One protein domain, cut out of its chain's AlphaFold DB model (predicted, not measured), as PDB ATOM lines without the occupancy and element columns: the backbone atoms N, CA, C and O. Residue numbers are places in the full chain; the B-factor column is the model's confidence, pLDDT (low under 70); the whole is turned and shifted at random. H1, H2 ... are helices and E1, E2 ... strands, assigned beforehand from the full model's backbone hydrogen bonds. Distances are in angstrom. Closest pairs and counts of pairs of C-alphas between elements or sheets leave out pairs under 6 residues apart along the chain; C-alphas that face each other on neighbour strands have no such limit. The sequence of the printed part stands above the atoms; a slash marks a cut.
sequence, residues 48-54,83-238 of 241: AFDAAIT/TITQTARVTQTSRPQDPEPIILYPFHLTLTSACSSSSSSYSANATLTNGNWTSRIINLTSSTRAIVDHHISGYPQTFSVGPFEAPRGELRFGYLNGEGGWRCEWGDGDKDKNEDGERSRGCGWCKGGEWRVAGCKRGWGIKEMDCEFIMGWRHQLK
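AT A GLANCE: This is residues 48 to 54 and 83 to 238 of the 241 residues of an uncharacterized protein of Bipolaris oryzae ATCC 44560 (UniProt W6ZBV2). A long, strongly twisted ribbon of two strands, E3 and E10, runs through the body; E4 and E5 widen it on one side and short E9 on the other, and the small sheet E6 E7 E8 covers part of one face, a loose sandwich with crossed strands. At one end of the ribbon, the hairpin partner E2 and its neighbour E1 run off crosswise as a two-stranded arm, and the loop at residues 192 to 199 sticks out elsewhere. The printed part has 163 residues, with ten named strands, E1 to E10, followed by one short helix, H1; the class is mostly strand. The large sheet is branched and the small one has the order E6 E7 E8, both antiparallel. The whole is compact, with a radius of gyration of the C-alphas of 16.4 A and spans of 51 by 49 by 32 A.

HOW THE PARTS SIT: Begin at E3, residues 102 to 115, and E10, residues 219 to 233, antiparallel at 163 degrees; look for N 107 and O 227, 2.8 A apart. On the other side of E3 from E10 are two strands: E2, residues 83 to 94, beside residues 102 to 105, and E4, residues 123 to 130, beside residues 107 to 114. In the hairpin of E2 and E3 the directions stand at 114 degrees, with N 91 and O 104 at 2.8 A. E3 and E4 form a hairpin too, with N 110 and O 127 at 2.8 A. E5, residues 133 to 140, is an edge strand beside E4, with N 128 and O 135 at 2.9 A; E2 to E5 form a meander, each strand the antiparallel neighbour of the one before. E1, residues 48 to 54, is antiparallel to E2, with N 51 and O 88 at 2.8 A. E9, residues 204 to 207, pairs with E10 in a hairpin, with N 205 and O 228 at 2.9 A. Now turn to E6, residues 159 to 165, E7, residues 170 to 176, and E8, residues 182 to 187, a second meander: N 162 and O 172 are 2.8 A apart, N 173 and O 186 3.0 A. The two sheets form a sandwich, two sheets face to face, 9.1 A centre to centre in the parts that face each other, their strands at 45 degrees. The closest C-alphas of E5 and E6 are those of Leu 140 and Phe 164, 5.6 A apart. H1, residues 234 to 238, is on the branched sheet, over none of its strands; 0 of its 1 O i to N i+4 pairs are within hydrogen-bond range, but 2 of 2 O i to N i+3 pairs are.

IN THESE COORDINATES: Find C-alpha 48 at (341.657, 289.447, 406.800), where E1 begins. The longest strand, E10, runs 42.1 A from C-alpha 219 at (342.014, 257.878, 383.858) to C-alpha 233 at (337.630, 298.118, 395.494). E3 measures 38.1 A, E2 35.1 A, E4 23.2 A, E5 19.9 A and E1 19.3 A; E6 spans 18.7 A, E7 17.9 A, E8 11.2 A and E9 10.6 A. H1 spans 7.8 A and ends at C-alpha 238, at (329.002, 300.186, 400.267).

THE WHOLE: The C-alphas farthest apart are those of Pro 99 and Ser 118, at 52.3 A. Residues 55 to 82 are cut out, and C-alphas 54 and 83 are 6.9 A apart across the cut. The links E5 to E6, E8 to E9 and E9 to E10 are long. Mean pLDDT of the printed part is 76.8; 47 residues are under 70, among them residues 48 to 54, 189 to 201 and 208 to 219.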
ATOM      1  N   ALA A  48     342.685 290.450 407.057       59.38
ATOM      2  CA  ALA A  48     341.657 289.447 406.800       59.38
ATOM      3  C   ALA A  48     340.366 289.839 407.534       59.38
ATOM      4  O   ALA A  48     340.410 290.210 408.708       59.38
ATOM      5  N   PHE A  49     339.234 289.750 406.842       68.25
ATOM      6  CA  PHE A  49     337.905 289.970 407.398       68.25
ATOM      7  C   PHE A  49     337.003 288.775 407.088       68.25
ATOM      8  O   PHE A  49     337.056 288.190 406.006       68.25
ATOM      9  N   ASP A  50     336.147 288.451 408.048       61.34
ATOM     10  CA  ASP A  50     335.166 287.380 407.952       61.34
ATOM     11  C   ASP A  50     333.790 287.994 407.644       61.34
ATOM     12  O   ASP A  50     333.242 288.755 408.442       61.34
ATOM     13  N   ALA A  51     333.227 287.673 406.479       58.03
ATOM     14  CA  ALA A  51     331.839 287.955 406.139       58.03
ATOM     15  C   ALA A  51     330.972 286.788 406.639       58.03
ATOM     16  O   ALA A  51     330.962 285.701 406.061       58.03
ATOM     17  N   ALA A  52     330.268 286.988 407.752       49.44
ATOM     18  CA  ALA A  52     329.372 285.980 408.308       49.44
ATOM     19  C   ALA A  52     327.971 286.109 407.694       49.44
ATOM     20  O   ALA A  52     327.328 287.151 407.823       49.44
ATOM     21  N   ILE A  53     327.473 285.032 407.085       54.47
ATOM     22  CA  ILE A  53     326.070 284.906 406.689       54.47
ATOM     23  C   ILE A  53     325.392 283.911 407.629       54.47
ATOM     24  O   ILE A  53     325.878 282.810 407.896       54.47
ATOM     25  N   THR A  54     324.235 284.308 408.145       46.94
ATOM     26  CA  THR A  54     323.419 283.457 409.010       46.94
ATOM     27  C   THR A  54     322.305 282.827 408.186       46.94
ATOM     28  O   THR A  54     321.371 283.517 407.784       46.94
ATOM     29  N   THR A  83     319.840 277.414 413.624       67.50
ATOM     30  CA  THR A  83     320.514 278.473 412.878       67.50
ATOM     31  C   THR A  83     321.976 278.083 412.742       67.50
ATOM     32  O   THR A  83     322.643 277.868 413.752       67.50
ATOM     33  N   ILE A  84     322.462 277.973 411.505       70.31
ATOM     34  CA  ILE A  84     323.861 277.657 411.217       70.31
ATOM     35  C   ILE A  84     324.498 278.921 410.643       70.31
ATOM     36  O   ILE A  84     324.107 279.408 409.581       70.31
ATOM     37  N   THR A  85     325.478 279.469 411.359       72.31
ATOM     38  CA  THR A  85     326.290 280.584 410.865       72.31
ATOM     39  C   THR A  85     327.434 280.026 410.032       72.31
ATOM     40  O   THR A  85     328.216 279.205 410.510       72.31
ATOM     41  N   GLN A  86     327.526 280.474 408.783       75.38
ATOM     42  CA  GLN A  86     328.619 280.140 407.882       75.38
ATOM     43  C   GLN A  86     329.376 281.413 407.516       75.38
ATOM     44  O   GLN A  86     328.794 282.490 407.375       75.38
ATOM     45  N   THR A  87     330.688 281.291 407.372       75.69
ATOM     46  CA  THR A  87     331.576 282.441 407.210       75.69
ATOM     47  C   THR A  87     332.333 282.323 405.903       75.69
ATOM     48  O   THR A  87     333.020 281.324 405.681       75.69
ATOM     49  N   ALA A  88     332.206 283.351 405.067       85.31
ATOM     50  CA  ALA A  88     333.067 283.595 403.923       85.31
ATOM     51  C   ALA A  88     334.232 284.489 404.362       85.31
ATOM     52  O   ALA A  88     334.070 285.371 405.204       85.31
ATOM     53  N   ARG A  89     335.421 284.266 403.813       88.25
ATOM     54  CA  ARG A  89     336.624 285.041 404.128       88.25
ATOM     55  C   ARG A  89     336.994 285.947 402.975       88.25
ATOM     56  O   ARG A  89     336.984 285.514 401.825       88.25
ATOM     57  N   VAL A  90     337.408 287.164 403.297       89.69
ATOM     58  CA  VAL A  90     338.001 288.103 402.350       89.69
ATOM     59  C   VAL A  90     339.251 288.726 402.941       89.69
ATOM     60  O   VAL A  90     339.390 288.868 404.155       89.69
ATOM     61  N   THR A  91     340.160 289.136 402.073       89.38
ATOM     62  CA  THR A  91     341.384 289.819 402.469       89.38
ATOM     63  C   THR A  91     341.402 291.198 401.844       89.38
ATOM     64  O   THR A  91     341.331 291.339 400.630       89.38
ATOM     65  N   GLN A  92     341.522 292.234 402.661       87.81
ATOM     66  CA  GLN A  92     341.772 293.585 402.193       87.81
ATOM     67  C   GLN A  92     343.279 293.818 402.113       87.81
ATOM     68  O   GLN A  92     344.001 293.562 403.080       87.81
ATOM     69  N   THR A  93     343.744 294.354 400.989       85.38
ATOM     70  CA  THR A  93     345.144 294.745 400.816       85.38
ATOM     71  C   THR A  93     345.259 296.126 400.181       85.38
ATOM     72  O   THR A  93     344.454 296.500 399.330       85.38
ATOM     73  N   SER A  94     346.256 296.894 400.612       84.31
ATOM     74  CA  SER A  94     346.571 298.217 400.067       84.31
ATOM     75  C   SER A  94     347.916 298.166 399.351       84.31
ATOM     76  O   SER A  94     348.910 297.744 399.948       84.31
ATOM     77  N   ARG A  95     347.971 298.635 398.100       81.44
ATOM     78  CA  ARG A  95     349.228 298.804 397.355       81.44
ATOM     79  C   ARG A  95     349.563 300.293 397.216       81.44
ATOM     80  O   ARG A  95     348.643 301.097 397.115       81.44
ATOM     81  N   PRO A  96     350.850 300.682 397.153       76.81
ATOM     82  CA  PRO A  96     351.247 302.094 397.089       76.81
ATOM     83  C   PRO A  96     350.678 302.892 395.904       76.81
ATOM     84  O   PRO A  96     350.627 304.113 395.971       76.81
ATOM     85  N   GLN A  97     350.290 302.215 394.820       79.75
ATOM     86  CA  GLN A  97     349.769 302.833 393.592       79.75
ATOM     87  C   GLN A  97     348.245 302.731 393.467       79.75
ATOM     88  O   GLN A  97     347.666 303.300 392.544       79.75
ATOM     89  N   ASP A  98     347.598 301.996 394.369       79.12
ATOM     90  CA  ASP A  98     346.155 301.850 394.332       79.12
ATOM     91  C   ASP A  98     345.489 303.071 394.979       79.12
ATOM     92  O   ASP A  98     345.922 303.504 396.052       79.12
ATOM     93  N   PRO A  99     344.410 303.612 394.386       83.88
ATOM     94  CA  PRO A  99     343.678 304.736 394.967       83.88
ATOM     95  C   PRO A  99     343.032 304.383 396.317       83.88
ATOM     96  O   PRO A  99     342.758 305.269 397.124       83.88
ATOM     97  N   GLU A 100     342.788 303.097 396.574       85.88
ATOM     98  CA  GLU A 100     342.219 302.587 397.817       85.88
ATOM     99  C   GLU A 100     342.507 301.081 397.985       85.88
ATOM    100  O   GLU A 100     343.000 300.440 397.059       85.88
ATOM    101  N   PRO A 101     342.182 300.474 399.136       86.38
ATOM    102  CA  PRO A 101     342.374 299.042 399.327       86.38
ATOM    103  C   PRO A 101     341.513 298.189 398.377       86.38
ATOM    104  O   PRO A 101     340.308 298.426 398.237       86.38
ATOM    105  N   ILE A 102     342.113 297.151 397.793       86.88
ATOM    106  CA  ILE A 102     341.405 296.099 397.052       86.88
ATOM    107  C   ILE A 102     340.940 294.996 398.001       86.88
ATOM    108  O   ILE A 102     341.590 294.705 399.009       86.88
ATOM    109  N   ILE A 103     339.826 294.358 397.653       88.69
ATOM    110  CA  ILE A 103     339.313 293.175 398.335       88.69
ATOM    111  C   ILE A 103     339.611 291.938 397.493       88.69
ATOM    112  O   ILE A 103     339.280 291.862 396.310       88.69
ATOM    113  N   LEU A 104     340.238 290.967 398.141       90.19
ATOM    114  CA  LEU A 104     340.604 289.669 397.610       90.19
ATOM    115  C   LEU A 104     339.672 288.606 398.186       90.19
ATOM    116  O   LEU A 104     339.414 288.571 399.389       90.19
ATOM    117  N   TYR A 105     339.214 287.716 397.322       91.69
ATOM    118  CA  TYR A 105     338.488 286.504 397.647       91.69
ATOM    119  C   TYR A 105     339.450 285.315 397.594       91.69
ATOM    120  O   TYR A 105     339.741 284.830 396.496       91.69
ATOM    121  N   PRO A 106     340.002 284.873 398.737       92.81
ATOM    122  CA  PRO A 106     340.797 283.657 398.797       92.81
ATOM    123  C   PRO A 106     339.889 282.432 398.686       92.81
ATOM    124  O   PRO A 106     338.847 282.385 399.323       92.81
ATOM    125  N   PHE A 107     340.263 281.401 397.947       92.44
ATOM    126  CA  PHE A 107     339.517 280.148 397.929       92.44
ATOM    127  C   PHE A 107     340.429 278.971 397.628       92.44
ATOM    128  O   PHE A 107     341.351 279.081 396.830       92.44
ATOM    129  N   HIS A 108     340.141 277.824 398.229       92.75
ATOM    130  CA  HIS A 108     340.774 276.570 397.865       92.75
ATOM    131  C   HIS A 108     339.895 275.834 396.857       92.75
ATOM    132  O   HIS A 108     338.704 275.621 397.095       92.75
ATOM    133  N   LEU A 109     340.471 275.453 395.724       91.56
ATOM    134  CA  LEU A 109     339.796 274.742 394.653       91.56
ATOM    135  C   LEU A 109     340.365 273.330 394.509       91.56
ATOM    136  O   LEU A 109     341.542 273.151 394.200       91.56
ATOM    137  N   THR A 110     339.490 272.338 394.621       91.00
ATOM    138  CA  THR A 110     339.781 270.936 394.318       91.00
ATOM    139  C   THR A 110     339.102 270.550 393.009       91.00
ATOM    140  O   THR A 110     337.880 270.452 392.940       91.00
ATOM    141  N   LEU A 111     339.875 270.315 391.956       88.25
ATOM    142  CA  LEU A 111     339.413 269.865 390.647       88.25
ATOM    143  C   LEU A 111     339.614 268.352 390.520       88.25
ATOM    144  O   LEU A 111     340.719 267.854 390.691       88.25
ATOM    145  N   THR A 112     338.565 267.619 390.172       87.81
ATOM    146  CA  THR A 112     338.615 266.196 389.827       87.81
ATOM    147  C   THR A 112     338.224 266.025 388.367       87.81
ATOM    148  O   THR A 112     337.080 266.284 387.998       87.81
ATOM    149  N   SER A 113     339.156 265.596 387.525       83.31
ATOM    150  CA  SER A 113     338.926 265.357 386.101       83.31
ATOM    151  C   SER A 113     338.806 263.868 385.796       83.31
ATOM    152  O   SER A 113     339.513 263.038 386.371       83.31
ATOM    153  N   ALA A 114     337.916 263.532 384.864       75.56
ATOM    154  CA  ALA A 114     337.807 262.200 384.288       75.56
ATOM    155  C   ALA A 114     338.146 262.280 382.798       75.56
ATOM    156  O   ALA A 114     337.571 263.067 382.046       75.56
ATOM    157  N   CYS A 115     339.109 261.472 382.371       72.31
ATOM    158  CA  CYS A 115     339.700 261.567 381.048       72.31
ATOM    159  C   CYS A 115     339.682 260.208 380.390       72.31
ATOM    160  O   CYS A 115     340.488 259.318 380.675       72.31
ATOM    161  N   SER A 116     338.722 260.057 379.491       64.75
ATOM    162  CA  SER A 116     338.612 258.867 378.674       64.75
ATOM    163  C   SER A 116     339.592 258.943 377.510       64.75
ATOM    164  O   SER A 116     339.711 259.960 376.833       64.75
ATOM    165  N   SER A 117     340.263 257.828 377.235       59.44
ATOM    166  CA  SER A 117     341.086 257.651 376.037       59.44
ATOM    167  C   SER A 117     340.292 257.657 374.728       59.44
ATOM    168  O   SER A 117     340.911 257.724 373.670       59.44
ATOM    169  N   SER A 118     338.964 257.516 374.784       60.31
ATOM    170  CA  SER A 118     338.108 257.268 373.618       60.31
ATOM    171  C   SER A 118     337.044 258.339 373.360       60.31
ATOM    172  O   SER A 118     336.356 258.246 372.347       60.31
ATOM    173  N   SER A 119     336.900 259.353 374.219       54.28
ATOM    174  CA  SER A 119     335.895 260.407 374.036       54.28
ATOM    175  C   SER A 119     336.530 261.789 373.936       54.28
ATOM    176  O   SER A 119     337.341 262.174 374.771       54.28
ATOM    177  N   SER A 120     336.066 262.574 372.970       58.44
ATOM    178  CA  SER A 120     336.279 264.025 372.885       58.44
ATOM    179  C   SER A 120     335.651 264.807 374.051       58.44
ATOM    180  O   SER A 120     335.875 266.009 374.166       58.44
ATOM    181  N   SER A 121     334.876 264.154 374.926       66.00
ATOM    182  CA  SER A 121     334.292 264.761 376.122       66.00
ATOM    183  C   SER A 121     335.233 264.630 377.316       66.00
ATOM    184  O   SER A 121     335.188 263.648 378.058       66.00
ATOM    185  N   TYR A 122     336.088 265.629 377.507       78.75
ATOM    186  CA  TYR A 122     336.748 265.824 378.789       78.75
ATOM    187  C   TYR A 122     335.825 266.618 379.701       78.75
ATOM    188  O   TYR A 122     335.334 267.679 379.309       78.75
ATOM    189  N   SER A 123     335.606 266.114 380.910       85.31
ATOM    190  CA  SER A 123     334.891 266.852 381.939       85.31
ATOM    191  C   SER A 123     335.628 266.791 383.267       85.31
ATOM    192  O   SER A 123     336.367 265.848 383.575       85.31
ATOM    193  N   ALA A 124     335.436 267.835 384.057       87.56
ATOM    194  CA  ALA A 124     335.892 267.891 385.426       87.56
ATOM    195  C   ALA A 124     334.782 268.387 386.341       87.56
ATOM    196  O   ALA A 124     333.922 269.174 385.956       87.56
ATOM    197  N   ASN A 125     334.836 267.939 387.580       91.00
ATOM    198  CA  ASN A 125     334.080 268.518 388.671       91.00
ATOM    199  C   ASN A 125     335.051 269.323 389.522       91.00
ATOM    200  O   ASN A 125     336.203 268.928 389.676       91.00
ATOM    201  N   ALA A 126     334.601 270.433 390.081       90.44
ATOM    202  CA  ALA A 126     335.391 271.214 391.011       90.44
ATOM    203  C   ALA A 126     334.627 271.425 392.315       90.44
ATOM    204  O   ALA A 126     333.402 271.493 392.342       90.44
ATOM    205  N   THR A 127     335.364 271.532 393.404       93.12
ATOM    206  CA  THR A 127     334.849 271.977 394.691       93.12
ATOM    207  C   THR A 127     335.628 273.220 395.064       93.12
ATOM    208  O   THR A 127     336.849 273.167 395.154       93.12
ATOM    209  N   LEU A 128     334.932 274.339 395.225       93.31
ATOM    210  CA  LEU A 128     335.513 275.595 395.676       93.31
ATOM    211  C   LEU A 128     335.149 275.793 397.139       93.31
ATOM    212  O   LEU A 128     333.984 275.651 397.504       93.31
ATOM    213  N   THR A 129     336.130 276.129 397.965       93.06
ATOM    214  CA  THR A 129     335.943 276.350 399.397       93.06
ATOM    215  C   THR A 129     336.518 277.689 399.828       93.06
ATOM    216  O   THR A 129     337.617 278.067 399.428       93.06
ATOM    217  N   ASN A 130     335.772 278.419 400.648       92.75
ATOM    218  CA  ASN A 130     336.195 279.684 401.239       92.75
ATOM    219  C   ASN A 130     335.627 279.774 402.660       92.75
ATOM    220  O   ASN A 130     334.414 279.782 402.856       92.75
ATOM    221  N   GLY A 131     336.505 279.800 403.666       86.69
ATOM    222  CA  GLY A 131     336.066 279.650 405.053       86.69
ATOM    223  C   GLY A 131     335.307 278.334 405.244       86.69
ATOM    224  O   GLY A 131     335.860 277.269 404.983       86.69
ATOM    225  N   ASN A 132     334.044 278.422 405.666       85.25
ATOM    226  CA  ASN A 132     333.172 277.252 405.839       85.25
ATOM    227  C   ASN A 132     332.238 277.018 404.640       85.25
ATOM    228  O   ASN A 132     331.470 276.055 404.644       85.25
ATOM    229  N   TRP A 133     332.285 277.884 403.626       86.12
ATOM    230  CA  TRP A 133     331.479 277.736 402.423       86.12
ATOM    231  C   TRP A 133     332.115 276.761 401.451       86.12
ATOM    232  O   TRP A 133     333.334 276.730 401.275       86.12
ATOM    233  N   THR A 134     331.267 275.960 400.814       89.75
ATOM    234  CA  THR A 134     331.665 274.999 399.789       89.75
ATOM    235  C   THR A 134     330.689 275.056 398.623       89.75
ATOM    236  O   THR A 134     329.513 274.730 398.777       89.75
ATOM    237  N   SER A 135     331.190 275.395 397.440       90.00
ATOM    238  CA  SER A 135     330.427 275.391 396.194       90.00
ATOM    239  C   SER A 135     330.876 274.211 395.341       90.00
ATOM    240  O   SER A 135     332.055 274.072 395.007       90.00
ATOM    241  N   ARG A 136     329.931 273.341 394.980       90.88
ATOM    242  CA  ARG A 136     330.190 272.230 394.058       90.88
ATOM    243  C   ARG A 136     329.895 272.663 392.637       90.88
ATOM    244  O   ARG A 136     328.801 273.120 392.325       90.88
ATOM    245  N   ILE A 137     330.872 272.452 391.777       89.56
ATOM    246  CA  ILE A 137     330.818 272.736 390.358       89.56
ATOM    247  C   ILE A 137     330.904 271.397 389.636       89.56
ATOM    248  O   ILE A 137     331.826 270.613 389.856       89.56
ATOM    249  N   ILE A 138     329.942 271.129 388.766       86.31
ATOM    250  CA  ILE A 138     329.874 269.874 388.027       86.31
ATOM    251  C   ILE A 138     330.029 270.131 386.536       86.31
ATOM    252  O   ILE A 138     329.552 271.140 386.022       86.31
ATOM    253  N   ASN A 139     330.650 269.179 385.846       87.44
ATOM    254  CA  ASN A 139     330.702 269.140 384.389       87.44
ATOM    255  C   ASN A 139     331.330 270.391 383.732       87.44
ATOM    256  O   ASN A 139     330.769 270.991 382.812       87.44
ATOM    257  N   LEU A 140     332.518 270.773 384.202       89.50
ATOM    258  CA  LEU A 140     333.398 271.724 383.527       89.50
ATOM    259  C   LEU A 140     334.029 271.073 382.299       89.50
ATOM    260  O   LEU A 140     334.731 270.071 382.412       89.50
ATOM    261  N   THR A 141     333.803 271.672 381.141       88.62
ATOM    262  CA  THR A 141     334.347 271.294 379.837       88.62
ATOM    263  C   THR A 141     335.026 272.513 379.209       88.62
ATOM    264  O   THR A 141     335.053 273.599 379.795       88.62
ATOM    265  N   SER A 142     335.525 272.368 377.982       87.50
ATOM    266  CA  SER A 142     336.098 273.468 377.201       87.50
ATOM    267  C   SER A 142     335.108 274.596 376.878       87.50
ATOM    268  O   SER A 142     335.517 275.695 376.511       87.50
ATOM    269  N   SER A 143     333.800 274.359 377.025       86.81
ATOM    270  CA  SER A 143     332.751 275.330 376.693       86.81
ATOM    271  C   SER A 143     331.858 275.719 377.867       86.81
ATOM    272  O   SER A 143     331.154 276.728 377.778       86.81
ATOM    273  N   THR A 144     331.870 274.963 378.967       89.62
ATOM    274  CA  THR A 144     330.998 275.234 380.114       89.62
ATOM    275  C   THR A 144     331.678 276.110 381.156       89.62
ATOM    276  O   THR A 144     332.892 276.098 381.344       89.62
ATOM    277  N   ARG A 145     330.860 276.897 381.847       89.19
ATOM    278  CA  ARG A 145     331.249 277.732 382.982       89.19
ATOM    279  C   ARG A 145     330.191 277.563 384.058       89.19
ATOM    280  O   ARG A 145     329.021 277.361 383.734       89.19
ATOM    281  N   ALA A 146     330.592 277.672 385.312       90.06
ATOM    282  CA  ALA A 146     329.682 277.624 386.443       90.06
ATOM    283  C   ALA A 146     329.834 278.884 387.282       90.06
ATOM    284  O   ALA A 146     330.949 279.258 387.645       90.06
ATOM    285  N   ILE A 147     328.707 279.520 387.587       88.69
ATOM    286  CA  ILE A 147     328.652 280.624 388.541       88.69
ATOM    287  C   ILE A 147     328.857 280.055 389.941       88.69
ATOM    288  O   ILE A 147     328.270 279.033 390.301       88.69
ATOM    289  N   VAL A 148     329.722 280.710 390.703       88.62
ATOM    290  CA  VAL A 148     330.032 280.365 392.082       88.62
ATOM    291  C   VAL A 148     329.400 281.419 392.973       88.62
ATOM    292  O   VAL A 148     329.740 282.598 392.880       88.62
ATOM    293  N   ASP A 149     328.511 280.972 393.853       85.44
ATOM    294  CA  ASP A 149     328.011 281.812 394.935       85.44
ATOM    295  C   ASP A 149     329.120 281.975 395.979       85.44
ATOM    296  O   ASP A 149     329.473 281.036 396.695       85.44
ATOM    297  N   HIS A 150     329.737 283.154 395.984       85.19
ATOM    298  CA  HIS A 150     330.833 283.482 396.889       85.19
ATOM    299  C   HIS A 150     330.335 284.071 398.214       85.19
ATOM    300  O   HIS A 150     331.154 284.331 399.093       85.19
ATOM    301  N   HIS A 151     329.024 284.310 398.368       84.06
ATOM    302  CA  HIS A 151     328.413 284.727 399.633       84.06
ATOM    303  C   HIS A 151     329.046 285.970 400.284       84.06
ATOM    304  O   HIS A 151     329.094 286.094 401.507       84.06
ATOM    305  N   ILE A 152     329.532 286.917 399.477       82.81
ATOM    306  CA  ILE A 152     330.032 288.200 399.984       82.81
ATOM    307  C   ILE A 152     329.121 289.308 399.476       82.81
ATOM    308  O   ILE A 152     329.075 289.600 398.282       82.81
ATOM    309  N   SER A 153     328.377 289.911 400.397       81.62
ATOM    310  CA  SER A 153     327.444 290.998 400.107       81.62
ATOM    311  C   SER A 153     328.148 292.206 399.478       81.62
ATOM    312  O   SER A 153     329.308 292.489 399.779       81.62
ATOM    313  N   GLY A 154     327.440 292.912 398.595       78.00
ATOM    314  CA  GLY A 154     327.955 294.095 397.895       78.00
ATOM    315  C   GLY A 154     328.875 293.798 396.702       78.00
ATOM    316  O   GLY A 154     329.248 294.724 395.987       78.00
ATOM    317  N   TYR A 155     329.218 292.529 396.442       79.38
ATOM    318  CA  TYR A 155     330.040 292.136 395.292       79.38
ATOM    319  C   TYR A 155     329.247 291.410 394.195       79.38
ATOM    320  O   TYR A 155     328.226 290.774 394.486       79.38
ATOM    321  N   PRO A 156     329.693 291.498 392.921       77.62
ATOM    322  CA  PRO A 156     328.981 290.889 391.803       77.62
ATOM    323  C   PRO A 156     328.860 289.371 391.949       77.62
ATOM    324  O   PRO A 156     329.859 288.665 391.976       77.62
ATOM    325  N   GLN A 157     327.637 288.851 391.884       83.50
ATOM    326  CA  GLN A 157     327.361 287.406 391.920       83.50
ATOM    327  C   GLN A 157     327.669 286.694 390.588       83.50
ATOM    328  O   GLN A 157     327.170 285.607 390.317       83.50
ATOM    329  N   THR A 158     328.463 287.316 389.710       85.44
ATOM    330  CA  THR A 158     328.843 286.772 388.396       85.44
ATOM    331  C   THR A 158     330.223 286.118 388.404       85.44
ATOM    332  O   THR A 158     330.764 285.811 387.333       85.44
ATOM    333  N   PHE A 159     330.807 285.913 389.593       88.31
ATOM    334  CA  PHE A 159     332.042 285.152 389.721       88.31
ATOM    335  C   PHE A 159     331.803 283.742 389.191       88.31
ATOM    336  O   PHE A 159     330.831 283.081 389.559       88.31
ATOM    337  N   SER A 160     332.650 283.282 388.281       90.44
ATOM    338  CA  SER A 160     332.494 281.951 387.703       90.44
ATOM    339  C   SER A 160     333.820 281.267 387.451       90.44
ATOM    340  O   SER A 160     334.865 281.903 387.331       90.44
ATOM    341  N   VAL A 161     333.741 279.943 387.383       90.69
ATOM    342  CA  VAL A 161     334.846 279.018 387.149       90.69
ATOM    343  C   VAL A 161     334.578 278.252 385.854       90.69
ATOM    344  O   VAL A 161     333.443 277.869 385.563       90.69
ATOM    345  N   GLY A 162     335.628 278.020 385.077       89.38
ATOM    346  CA  GLY A 162     335.584 277.465 383.728       89.38
ATOM    347  C   GLY A 162     335.860 278.527 382.655       89.38
ATOM    348  O   GLY A 162     335.905 279.711 382.965       89.38
ATOM    349  N   PRO A 163     336.031 278.148 381.380       88.88
ATOM    350  CA  PRO A 163     336.075 276.773 380.895       88.88
ATOM    351  C   PRO A 163     337.297 276.000 381.401       88.88
ATOM    352  O   PRO A 163     338.277 276.594 381.858       88.88
ATOM    353  N   PHE A 164     337.202 274.671 381.341       86.75
ATOM    354  CA  PHE A 164     338.287 273.744 381.644       86.75
ATOM    355  C   PHE A 164     338.751 273.015 380.380       86.75
ATOM    356  O   PHE A 164     338.043 272.177 379.822       86.75
ATOM    357  N   GLU A 165     339.978 273.294 379.960       83.31
ATOM    358  CA  GLU A 165     340.626 272.670 378.813       83.31
ATOM    359  C   GLU A 165     341.535 271.531 379.261       83.31
ATOM    360  O   GLU A 165     342.748 271.690 379.412       83.31
ATOM    361  N   ALA A 166     340.958 270.348 379.460       79.38
ATOM    362  CA  ALA A 166     341.677 269.183 379.977       79.38
ATOM    363  C   ALA A 166     342.946 268.763 379.207       79.38
ATOM    364  O   ALA A 166     343.905 268.349 379.868       79.38
ATOM    365  N   PRO A 167     343.022 268.862 377.856       75.06
ATOM    366  CA  PRO A 167     344.251 268.531 377.130       75.06
ATOM    367  C   PRO A 167     345.426 269.439 377.500       75.06
ATOM    368  O   PRO A 167     346.576 269.006 377.467       75.06
ATOM    369  N   ARG A 168     345.132 270.694 377.848       75.31
ATOM    370  CA  ARG A 168     346.127 271.696 378.246       75.31
ATOM    371  C   ARG A 168     346.261 271.799 379.760       75.31
ATOM    372  O   ARG A 168     347.266 272.299 380.239       75.31
ATOM    373  N   GLY A 169     345.265 271.302 380.487       74.69
ATOM    374  CA  GLY A 169     345.126 271.583 381.897       74.69
ATOM    375  C   GLY A 169     344.886 273.071 382.144       74.69
ATOM    376  O   GLY A 169     345.460 273.640 383.046       74.69
ATOM    377  N   GLU A 170     344.097 273.755 381.324       80.19
ATOM    378  CA  GLU A 170     343.836 275.174 381.585       80.19
ATOM    379  C   GLU A 170     342.476 275.313 382.247       80.19
ATOM    380  O   GLU A 170     341.466 274.875 381.701       80.19
ATOM    381  N   LEU A 171     342.448 275.925 383.424       85.19
ATOM    382  CA  LEU A 171     341.223 276.372 384.068       85.19
ATOM    383  C   LEU A 171     341.230 277.895 384.127       85.19
ATOM    384  O   LEU A 171     342.283 278.511 384.316       85.19
ATOM    385  N   ARG A 172     340.048 278.483 383.968       87.69
ATOM    386  CA  ARG A 172     339.822 279.923 384.071       87.69
ATOM    387  C   ARG A 172     338.835 280.236 385.183       87.69
ATOM    388  O   ARG A 172     337.990 279.405 385.519       87.69
ATOM    389  N   PHE A 173     338.933 281.432 385.739       88.62
ATOM    390  CA  PHE A 173     337.894 282.018 386.574       88.62
ATOM    391  C   PHE A 173     337.904 283.537 386.447       88.62
ATOM    392  O   PHE A 173     338.910 284.138 386.069       88.62
ATOM    393  N   GLY A 174     336.774 284.170 386.744       88.44
ATOM    394  CA  GLY A 174     336.628 285.602 386.531       88.44
ATOM    395  C   GLY A 174     335.266 286.160 386.923       88.44
ATOM    396  O   GLY A 174     334.453 285.460 387.523       88.44
ATOM    397  N   TYR A 175     334.980 287.395 386.497       85.44
ATOM    398  CA  TYR A 175     333.625 287.967 386.487       85.44
ATOM    399  C   TYR A 175     333.046 288.031 385.080       85.44
ATOM    400  O   TYR A 175     333.631 288.675 384.201       85.44
ATOM    401  N   LEU A 176     331.872 287.431 384.874       75.81
ATOM    402  CA  LEU A 176     331.140 287.607 383.621       75.81
ATOM    403  C   LEU A 176     330.588 289.033 383.534       75.81
ATOM    404  O   LEU A 176     330.087 289.592 384.515       75.81
ATOM    405  N   ASN A 177     330.685 289.615 382.344       74.44
ATOM    406  CA  ASN A 177     329.986 290.826 381.955       74.44
ATOM    407  C   ASN A 177     328.589 290.474 381.401       74.44
ATOM    408  O   ASN A 177     328.292 289.316 381.100       74.44
ATOM    409  N   GLY A 178     327.726 291.483 381.266       61.69
ATOM    410  CA  GLY A 178     326.356 291.304 380.770       61.69
ATOM    411  C   GLY A 178     326.250 290.836 379.310       61.69
ATOM    412  O   GLY A 178     325.188 290.378 378.911       61.69
ATOM    413  N   GLU A 179     327.336 290.907 378.533       63.72
ATOM    414  CA  GLU A 179     327.393 290.499 377.120       63.72
ATOM    415  C   GLU A 179     328.069 289.121 376.922       63.72
ATOM    416  O   GLU A 179     328.356 288.719 375.798       63.72
ATOM    417  N   GLY A 180     328.309 288.366 378.004       60.59
ATOM    418  CA  GLY A 180     328.804 286.982 377.952       60.59
ATOM    419  C   GLY A 180     330.329 286.811 377.880       60.59
ATOM    420  O   GLY A 180     330.805 285.689 377.703       60.59
ATOM    421  N   GLY A 181     331.100 287.889 378.037       66.19
ATOM    422  CA  GLY A 181     332.564 287.884 378.131       66.19
ATOM    423  C   GLY A 181     333.075 288.132 379.553       66.19
ATOM    424  O   GLY A 181     332.331 288.565 380.429       66.19
ATOM    425  N   TRP A 182     334.358 287.886 379.812       69.50
ATOM    426  CA  TRP A 182     334.960 288.213 381.105       69.50
ATOM    427  C   TRP A 182     335.280 289.705 381.187       69.50
ATOM    428  O   TRP A 182     335.986 290.235 380.334       69.50
ATOM    429  N   ARG A 183     334.801 290.391 382.233       72.81
ATOM    430  CA  ARG A 183     335.308 291.735 382.568       72.81
ATOM    431  C   ARG A 183     336.734 291.641 383.097       72.81
ATOM    432  O   ARG A 183     337.556 292.508 382.822       72.81
ATOM    433  N   CYS A 184     336.993 290.600 383.875       77.62
ATOM    434  CA  CYS A 184     338.330 290.254 384.290       77.62
ATOM    435  C   CYS A 184     338.454 288.755 384.487       77.62
ATOM    436  O   CYS A 184     337.528 288.117 384.993       77.62
ATOM    437  N   GLU A 185     339.595 288.224 384.078       81.44
ATOM    438  CA  GLU A 185     339.864 286.800 383.997       81.44
ATOM    439  C   GLU A 185     341.245 286.511 384.579       81.44
ATOM    440  O   GLU A 185     342.177 287.307 384.453       81.44
ATOM    441  N   TRP A 186     341.355 285.356 385.219       83.50
ATOM    442  CA  TRP A 186     342.614 284.671 385.416       83.50
ATOM    443  C   TRP A 186     342.530 283.319 384.719       83.50
ATOM    444  O   TRP A 186     341.555 282.581 384.896       83.50
ATOM    445  N   GLY A 187     343.545 283.000 383.924       76.88
ATOM    446  CA  GLY A 187     343.750 281.683 383.355       76.88
ATOM    447  C   GLY A 187     345.103 281.136 383.780       76.88
ATOM    448  O   GLY A 187     346.053 281.870 384.031       76.88
ATOM    449  N   ASP A 188     345.210 279.816 383.830       70.75
ATOM    450  CA  ASP A 188     346.507 279.184 384.063       70.75
ATOM    451  C   ASP A 188     347.409 279.114 382.798       70.75
ATOM    452  O   ASP A 188     348.589 278.758 382.854       70.75
ATOM    453  N   GLY A 189     346.881 279.497 381.635       65.94
ATOM    454  CA  GLY A 189     347.608 279.404 380.373       65.94
ATOM    455  C   GLY A 189     348.845 280.310 380.296       65.94
ATOM    456  O   GLY A 189     348.861 281.441 380.768       65.94
ATOM    457  N   ASP A 190     349.875 279.848 379.581       55.62
ATOM    458  CA  ASP A 190     351.116 280.600 379.311       55.62
ATOM    459  C   ASP A 190     350.923 281.899 378.504       55.62
ATOM    460  O   ASP A 190     351.873 282.664 378.345       55.62
ATOM    461  N   LYS A 191     349.716 282.146 377.980       56.19
ATOM    462  CA  LYS A 191     349.387 283.360 377.217       56.19
ATOM    463  C   LYS A 191     349.286 284.610 378.086       56.19
ATOM    464  O   LYS A 191     349.358 285.705 377.543       56.19
ATOM    465  N   ASP A 192     349.192 284.440 379.398       55.03
ATOM    466  CA  ASP A 192     349.120 285.543 380.351       55.03
ATOM    467  C   ASP A 192     350.519 285.897 380.877       55.03
ATOM    468  O   ASP A 192     350.667 286.276 382.028       55.03
ATOM    469  N   LYS A 193     351.582 285.701 380.085       57.69
ATOM    470  CA  LYS A 193     352.922 286.208 380.411       57.69
ATOM    471  C   LYS A 193     353.101 287.569 379.749       57.69
ATOM    472  O   LYS A 193     352.903 287.699 378.544       57.69
ATOM    473  N   ASN A 194     353.494 288.564 380.536       57.28
ATOM    474  CA  ASN A 194     353.945 289.854 380.024       57.28
ATOM    475  C   ASN A 194     355.251 289.676 379.223       57.28
ATOM    476  O   ASN A 194     355.874 288.614 379.275       57.28
ATOM    477  N   GLU A 195     355.692 290.721 378.515       57.12
ATOM    478  CA  GLU A 195     356.953 290.719 377.747       57.12
ATOM    479  C   GLU A 195     358.178 290.329 378.602       57.12
ATOM    480  O   GLU A 195     359.113 289.713 378.095       57.12
ATOM    481  N   ASP A 196     358.115 290.565 379.917       60.53
ATOM    482  CA  ASP A 196     359.140 290.190 380.900       60.53
ATOM    483  C   ASP A 196     359.072 288.717 381.359       60.53
ATOM    484  O   ASP A 196     359.807 288.287 382.247       60.53
ATOM    485  N   GLY A 197     358.158 287.917 380.802       57.44
ATOM    486  CA  GLY A 197     357.943 286.518 381.181       57.44
ATOM    487  C   GLY A 197     357.226 286.319 382.523       57.44
ATOM    488  O   GLY A 197     356.902 285.180 382.877       57.44
ATOM    489  N   GLU A 198     356.935 287.397 383.257       52.78
ATOM    490  CA  GLU A 198     356.103 287.354 384.457       52.78
ATOM    491  C   GLU A 198     354.642 287.105 384.077       52.78
ATOM    492  O   GLU A 198     354.087 287.791 383.217       52.78
ATOM    493  N   ARG A 199     354.002 286.124 384.733       56.78
ATOM    494  CA  ARG A 199     352.555 285.931 384.598       56.78
ATOM    495  C   ARG A 199     351.868 287.210 385.071       56.78
ATOM    496  O   ARG A 199     352.021 287.579 386.238       56.78
ATOM    497  N   SER A 200     351.142 287.880 384.180       52.81
ATOM    498  CA  SER A 200     350.311 289.033 384.484       52.81
ATOM    499  C   SER A 200     349.471 288.667 385.703       52.81
ATOM    500  O   SER A 200     348.647 287.751 385.655       52.81
ATOM    501  N   ARG A 201     349.684 289.354 386.829       60.00
ATOM    502  CA  ARG A 201     348.732 289.316 387.940       60.00
ATOM    503  C   ARG A 201     347.481 290.035 387.448       60.00
ATOM    504  O   ARG A 201     347.357 291.242 387.632       60.00
ATOM    505  N   GLY A 202     346.626 289.311 386.726       70.56
ATOM    506  CA  GLY A 202     345.307 289.778 386.318       70.56
ATOM    507  C   GLY A 202     344.418 289.979 387.545       70.56
ATOM    508  O   GLY A 202     344.892 290.277 388.642       70.56
ATOM    509  N   CYS A 203     343.115 289.745 387.416       79.44
ATOM    510  CA  CYS A 203     342.238 289.826 388.589       79.44
ATOM    511  C   CYS A 203     342.343 288.636 389.529       79.44
ATOM    512  O   CYS A 203     341.557 288.550 390.454       79.44
ATOM    513  N   GLY A 204     343.288 287.725 389.355       83.62
ATOM    514  CA  GLY A 204     343.481 286.649 390.309       83.62
ATOM    515  C   GLY A 204     344.826 285.989 390.162       83.62
ATOM    516  O   GLY A 204     345.637 286.374 389.319       83.62
ATOM    517  N   TRP A 205     345.058 285.015 391.029       84.00
ATOM    518  CA  TRP A 205     346.242 284.176 391.022       84.00
ATOM    519  C   TRP A 205     346.016 282.933 391.895       84.00
ATOM    520  O   TRP A 205     345.168 282.958 392.781       84.00
ATOM    521  N   CYS A 206     346.769 281.851 391.673       82.06
ATOM    522  CA  CYS A 206     346.724 280.662 392.535       82.06
ATOM    523  C   CYS A 206     348.124 280.173 392.935       82.06
ATOM    524  O   CYS A 206     349.019 280.085 392.090       82.06
ATOM    525  N   LYS A 207     348.299 279.819 394.217       73.81
ATOM    526  CA  LYS A 207     349.381 278.986 394.768       73.81
ATOM    527  C   LYS A 207     348.959 277.529 394.724       73.81
ATOM    528  O   LYS A 207     347.861 277.180 395.126       73.81
ATOM    529  N   GLY A 208     349.864 276.659 394.309       55.94
ATOM    530  CA  GLY A 208     349.620 275.220 394.306       55.94
ATOM    531  C   GLY A 208     349.944 274.650 392.945       55.94
ATOM    532  O   GLY A 208     349.075 274.592 392.081       55.94
ATOM    533  N   GLY A 209     351.224 274.293 392.787       51.19
ATOM    534  CA  GLY A 209     351.798 273.625 391.623       51.19
ATOM    535  C   GLY A 209     351.443 274.299 390.302       51.19
ATOM    536  O   GLY A 209     350.349 274.073 389.773       51.19
ATOM    537  N   GLU A 210     352.399 275.051 389.729       47.72
ATOM    538  CA  GLU A 210     352.404 275.337 388.287       47.72
ATOM    539  C   GLU A 210     351.828 274.115 387.566       47.72
ATOM    540  O   GLU A 210     352.218 272.990 387.895       47.72
ATOM    541  N   TRP A 211     350.848 274.289 386.675       55.97
ATOM    542  CA  TRP A 211     350.309 273.181 385.889       55.97
ATOM    543  C   TRP A 211     351.419 272.587 385.026       55.97
ATOM    544  O   TRP A 211     351.637 272.932 383.873       55.97
ATOM    545  N   ARG A 212     352.200 271.713 385.635       44.19
ATOM    546  CA  ARG A 212     353.397 271.125 385.072       44.19
ATOM    547  C   ARG A 212     353.453 269.687 385.511       44.19
ATOM    548  O   ARG A 212     354.427 269.286 386.112       44.19
ATOM    549  N   VAL A 213     352.421 268.915 385.187       44.75
ATOM    550  CA  VAL A 213     352.602 267.558 384.664       44.75
ATOM    551  C   VAL A 213     351.375 267.223 383.819       44.75
ATOM    552  O   VAL A 213     350.270 267.129 384.335       44.75
ATOM    553  N   ALA A 214     351.637 267.068 382.518       46.59
ATOM    554  CA  ALA A 214     350.877 266.370 381.484       46.59
ATOM    555  C   ALA A 214     349.344 266.414 381.583       46.59
ATOM    556  O   ALA A 214     348.738 265.713 382.391       46.59
ATOM    557  N   GLY A 215     348.746 267.139 380.629       55.06
ATOM    558  CA  GLY A 215     347.331 267.060 380.279       55.06
ATOM    559  C   GLY A 215     346.788 265.641 380.357       55.06
ATOM    560  O   GLY A 215     347.511 264.672 380.163       55.06
ATOM    561  N   CYS A 216     345.522 265.534 380.702       59.62
ATOM    562  CA  CYS A 216     344.932 264.337 381.265       59.62
ATOM    563  C   CYS A 216     345.193 263.028 380.476       59.62
ATOM    564  O   CYS A 216     344.449 262.653 379.567       59.62
ATOM    565  N   LYS A 217     346.276 262.311 380.808       58.62
ATOM    566  CA  LYS A 217     346.714 261.096 380.106       58.62
ATOM    567  C   LYS A 217     346.043 259.870 380.721       58.62
ATOM    568  O   LYS A 217     346.662 259.190 381.522       58.62
ATOM    569  N   ARG A 218     344.813 259.582 380.275       60.78
ATOM    570  CA  ARG A 218     343.989 258.392 380.596       60.78
ATOM    571  C   ARG A 218     343.720 258.174 382.097       60.78
ATOM    572  O   ARG A 218     344.627 257.886 382.866       60.78
ATOM    573  N   GLY A 219     342.448 258.187 382.491       69.31
ATOM    574  CA  GLY A 219     342.014 257.878 383.858       69.31
ATOM    575  C   GLY A 219     341.450 259.097 384.582       69.31
ATOM    576  O   GLY A 219     340.785 259.926 383.966       69.31
ATOM    577  N   TRP A 220     341.688 259.186 385.887       73.25
ATOM    578  CA  TRP A 220     341.224 260.275 386.750       73.25
ATOM    579  C   TRP A 220     342.398 261.102 387.274       73.25
ATOM    580  O   TRP A 220     343.463 260.561 387.573       73.25
ATOM    581  N   GLY A 221     342.195 262.410 387.401       76.38
ATOM    582  CA  GLY A 221     343.148 263.334 388.009       76.38
ATOM    583  C   GLY A 221     342.483 264.138 389.116       76.38
ATOM    584  O   GLY A 221     341.337 264.552 388.967       76.38
ATOM    585  N   ILE A 222     343.196 264.368 390.216       82.88
ATOM    586  CA  ILE A 222     342.791 265.315 391.259       82.88
ATOM    587  C   ILE A 222     343.844 266.416 391.304       82.88
ATOM    588  O   ILE A 222     345.043 266.137 391.231       82.88
ATOM    589  N   LYS A 223     343.395 267.663 391.402       79.62
ATOM    590  CA  LYS A 223     344.244 268.835 391.554       79.62
ATOM    591  C   LYS A 223     343.684 269.744 392.634       79.62
ATOM    592  O   LYS A 223     342.491 270.005 392.661       79.62
ATOM    593  N   GLU A 224     344.571 270.267 393.458       86.75
ATOM    594  CA  GLU A 224     344.257 271.200 394.532       86.75
ATOM    595  C   GLU A 224     345.049 272.490 394.330       86.75
ATOM    596  O   GLU A 224     346.194 272.458 393.868       86.75
ATOM    597  N   MET A 225     344.424 273.628 394.617       86.06
ATOM    598  CA  MET A 225     345.044 274.942 394.484       86.06
ATOM    599  C   MET A 225     344.422 275.944 395.451       86.06
ATOM    600  O   MET A 225     343.210 275.962 395.637       86.06
ATOM    601  N   ASP A 226     345.256 276.810 396.012       90.25
ATOM    602  CA  ASP A 226     344.853 277.955 396.817       90.25
ATOM    603  C   ASP A 226     344.887 279.201 395.941       90.25
ATOM    604  O   ASP A 226     345.947 279.669 395.533       90.25
ATOM    605  N   CYS A 227     343.726 279.740 395.625       89.69
ATOM    606  CA  CYS A 227     343.556 280.886 394.756       89.69
ATOM    607  C   CYS A 227     343.184 282.140 395.536       89.69
ATOM    608  O   CYS A 227     342.617 282.075 396.622       89.69
ATOM    609  N   GLU A 228     343.454 283.295 394.946       89.88
ATOM    610  CA  GLU A 228     342.874 284.565 395.345       89.88
ATOM    611  C   GLU A 228     342.389 285.305 394.103       89.88
ATOM    612  O   GLU A 228     343.055 285.321 393.065       89.88
ATOM    613  N   PHE A 229     341.232 285.946 394.216       89.38
ATOM    614  CA  PHE A 229     340.649 286.736 393.141       89.38
ATOM    615  C   PHE A 229     340.254 288.128 393.636       89.38
ATOM    616  O   PHE A 229     339.627 288.276 394.678       89.38
ATOM    617  N   ILE A 230     340.630 289.166 392.900       88.06
ATOM    618  CA  ILE A 230     340.271 290.556 393.145       88.06
ATOM    619  C   ILE A 230     338.778 290.709 392.870       88.06
ATOM    620  O   ILE A 230     338.334 290.672 391.724       88.06
ATOM    621  N   MET A 231     338.008 290.923 393.931       85.12
ATOM    622  CA  MET A 231     336.579 291.194 393.809       85.12
ATOM    623  C   MET A 231     336.293 292.636 393.401       85.12
ATOM    624  O   MET A 231     335.291 292.922 392.749       85.12
ATOM    625  N   GLY A 232     337.187 293.547 393.781       83.81
ATOM    626  CA  GLY A 232     337.085 294.958 393.459       83.81
ATOM    627  C   GLY A 232     337.639 295.845 394.562       83.81
ATOM    628  O   GLY A 232     338.428 295.417 395.406       83.81
ATOM    629  N   TRP A 233     337.213 297.098 394.542       84.50
ATOM    630  CA  TRP A 233     337.630 298.118 395.494       84.50
ATOM    631  C   TRP A 233     336.786 298.082 396.765       84.50
ATOM    632  O   TRP A 233     335.634 297.638 396.755       84.50
ATOM    633  N   ARG A 234     337.330 298.597 397.869       80.56
ATOM    634  CA  ARG A 234     336.604 298.675 399.140       80.56
ATOM    635  C   ARG A 234     335.336 299.525 399.047       80.56
ATOM    636  O   ARG A 234     334.339 299.146 399.650       80.56
ATOM    637  N   HIS A 235     335.318 300.651 398.331       79.00
ATOM    638  CA  HIS A 235     334.095 301.464 398.230       79.00
ATOM    639  C   HIS A 235     332.927 300.719 397.567       79.00
ATOM    640  O   HIS A 235     331.776 301.064 397.826       79.00
ATOM    641  N   GLN A 236     333.201 299.687 396.761       69.62
ATOM    642  CA  GLN A 236     332.168 298.876 396.116       69.62
ATOM    643  C   GLN A 236     331.394 298.008 397.125       69.62
ATOM    644  O   GLN A 236     330.247 297.682 396.861       69.62
ATOM    645  N   LEU A 237     331.944 297.753 398.326       61.19
ATOM    646  CA  LEU A 237     331.212 297.133 399.444       61.19
ATOM    647  C   LEU A 237     330.033 297.969 399.952       61.19
ATOM    648  O   LEU A 237     329.201 297.452 400.688       61.19
ATOM    649  N   LYS A 238     329.982 299.274 399.655       52.44
ATOM    650  CA  LYS A 238     329.002 300.186 400.267       52.44
ATOM    651  C   LYS A 238     327.635 300.214 399.578       52.44
ATOM    652  O   LYS A 238     326.839 301.095 399.891       52.44
TER     653      LYS A 238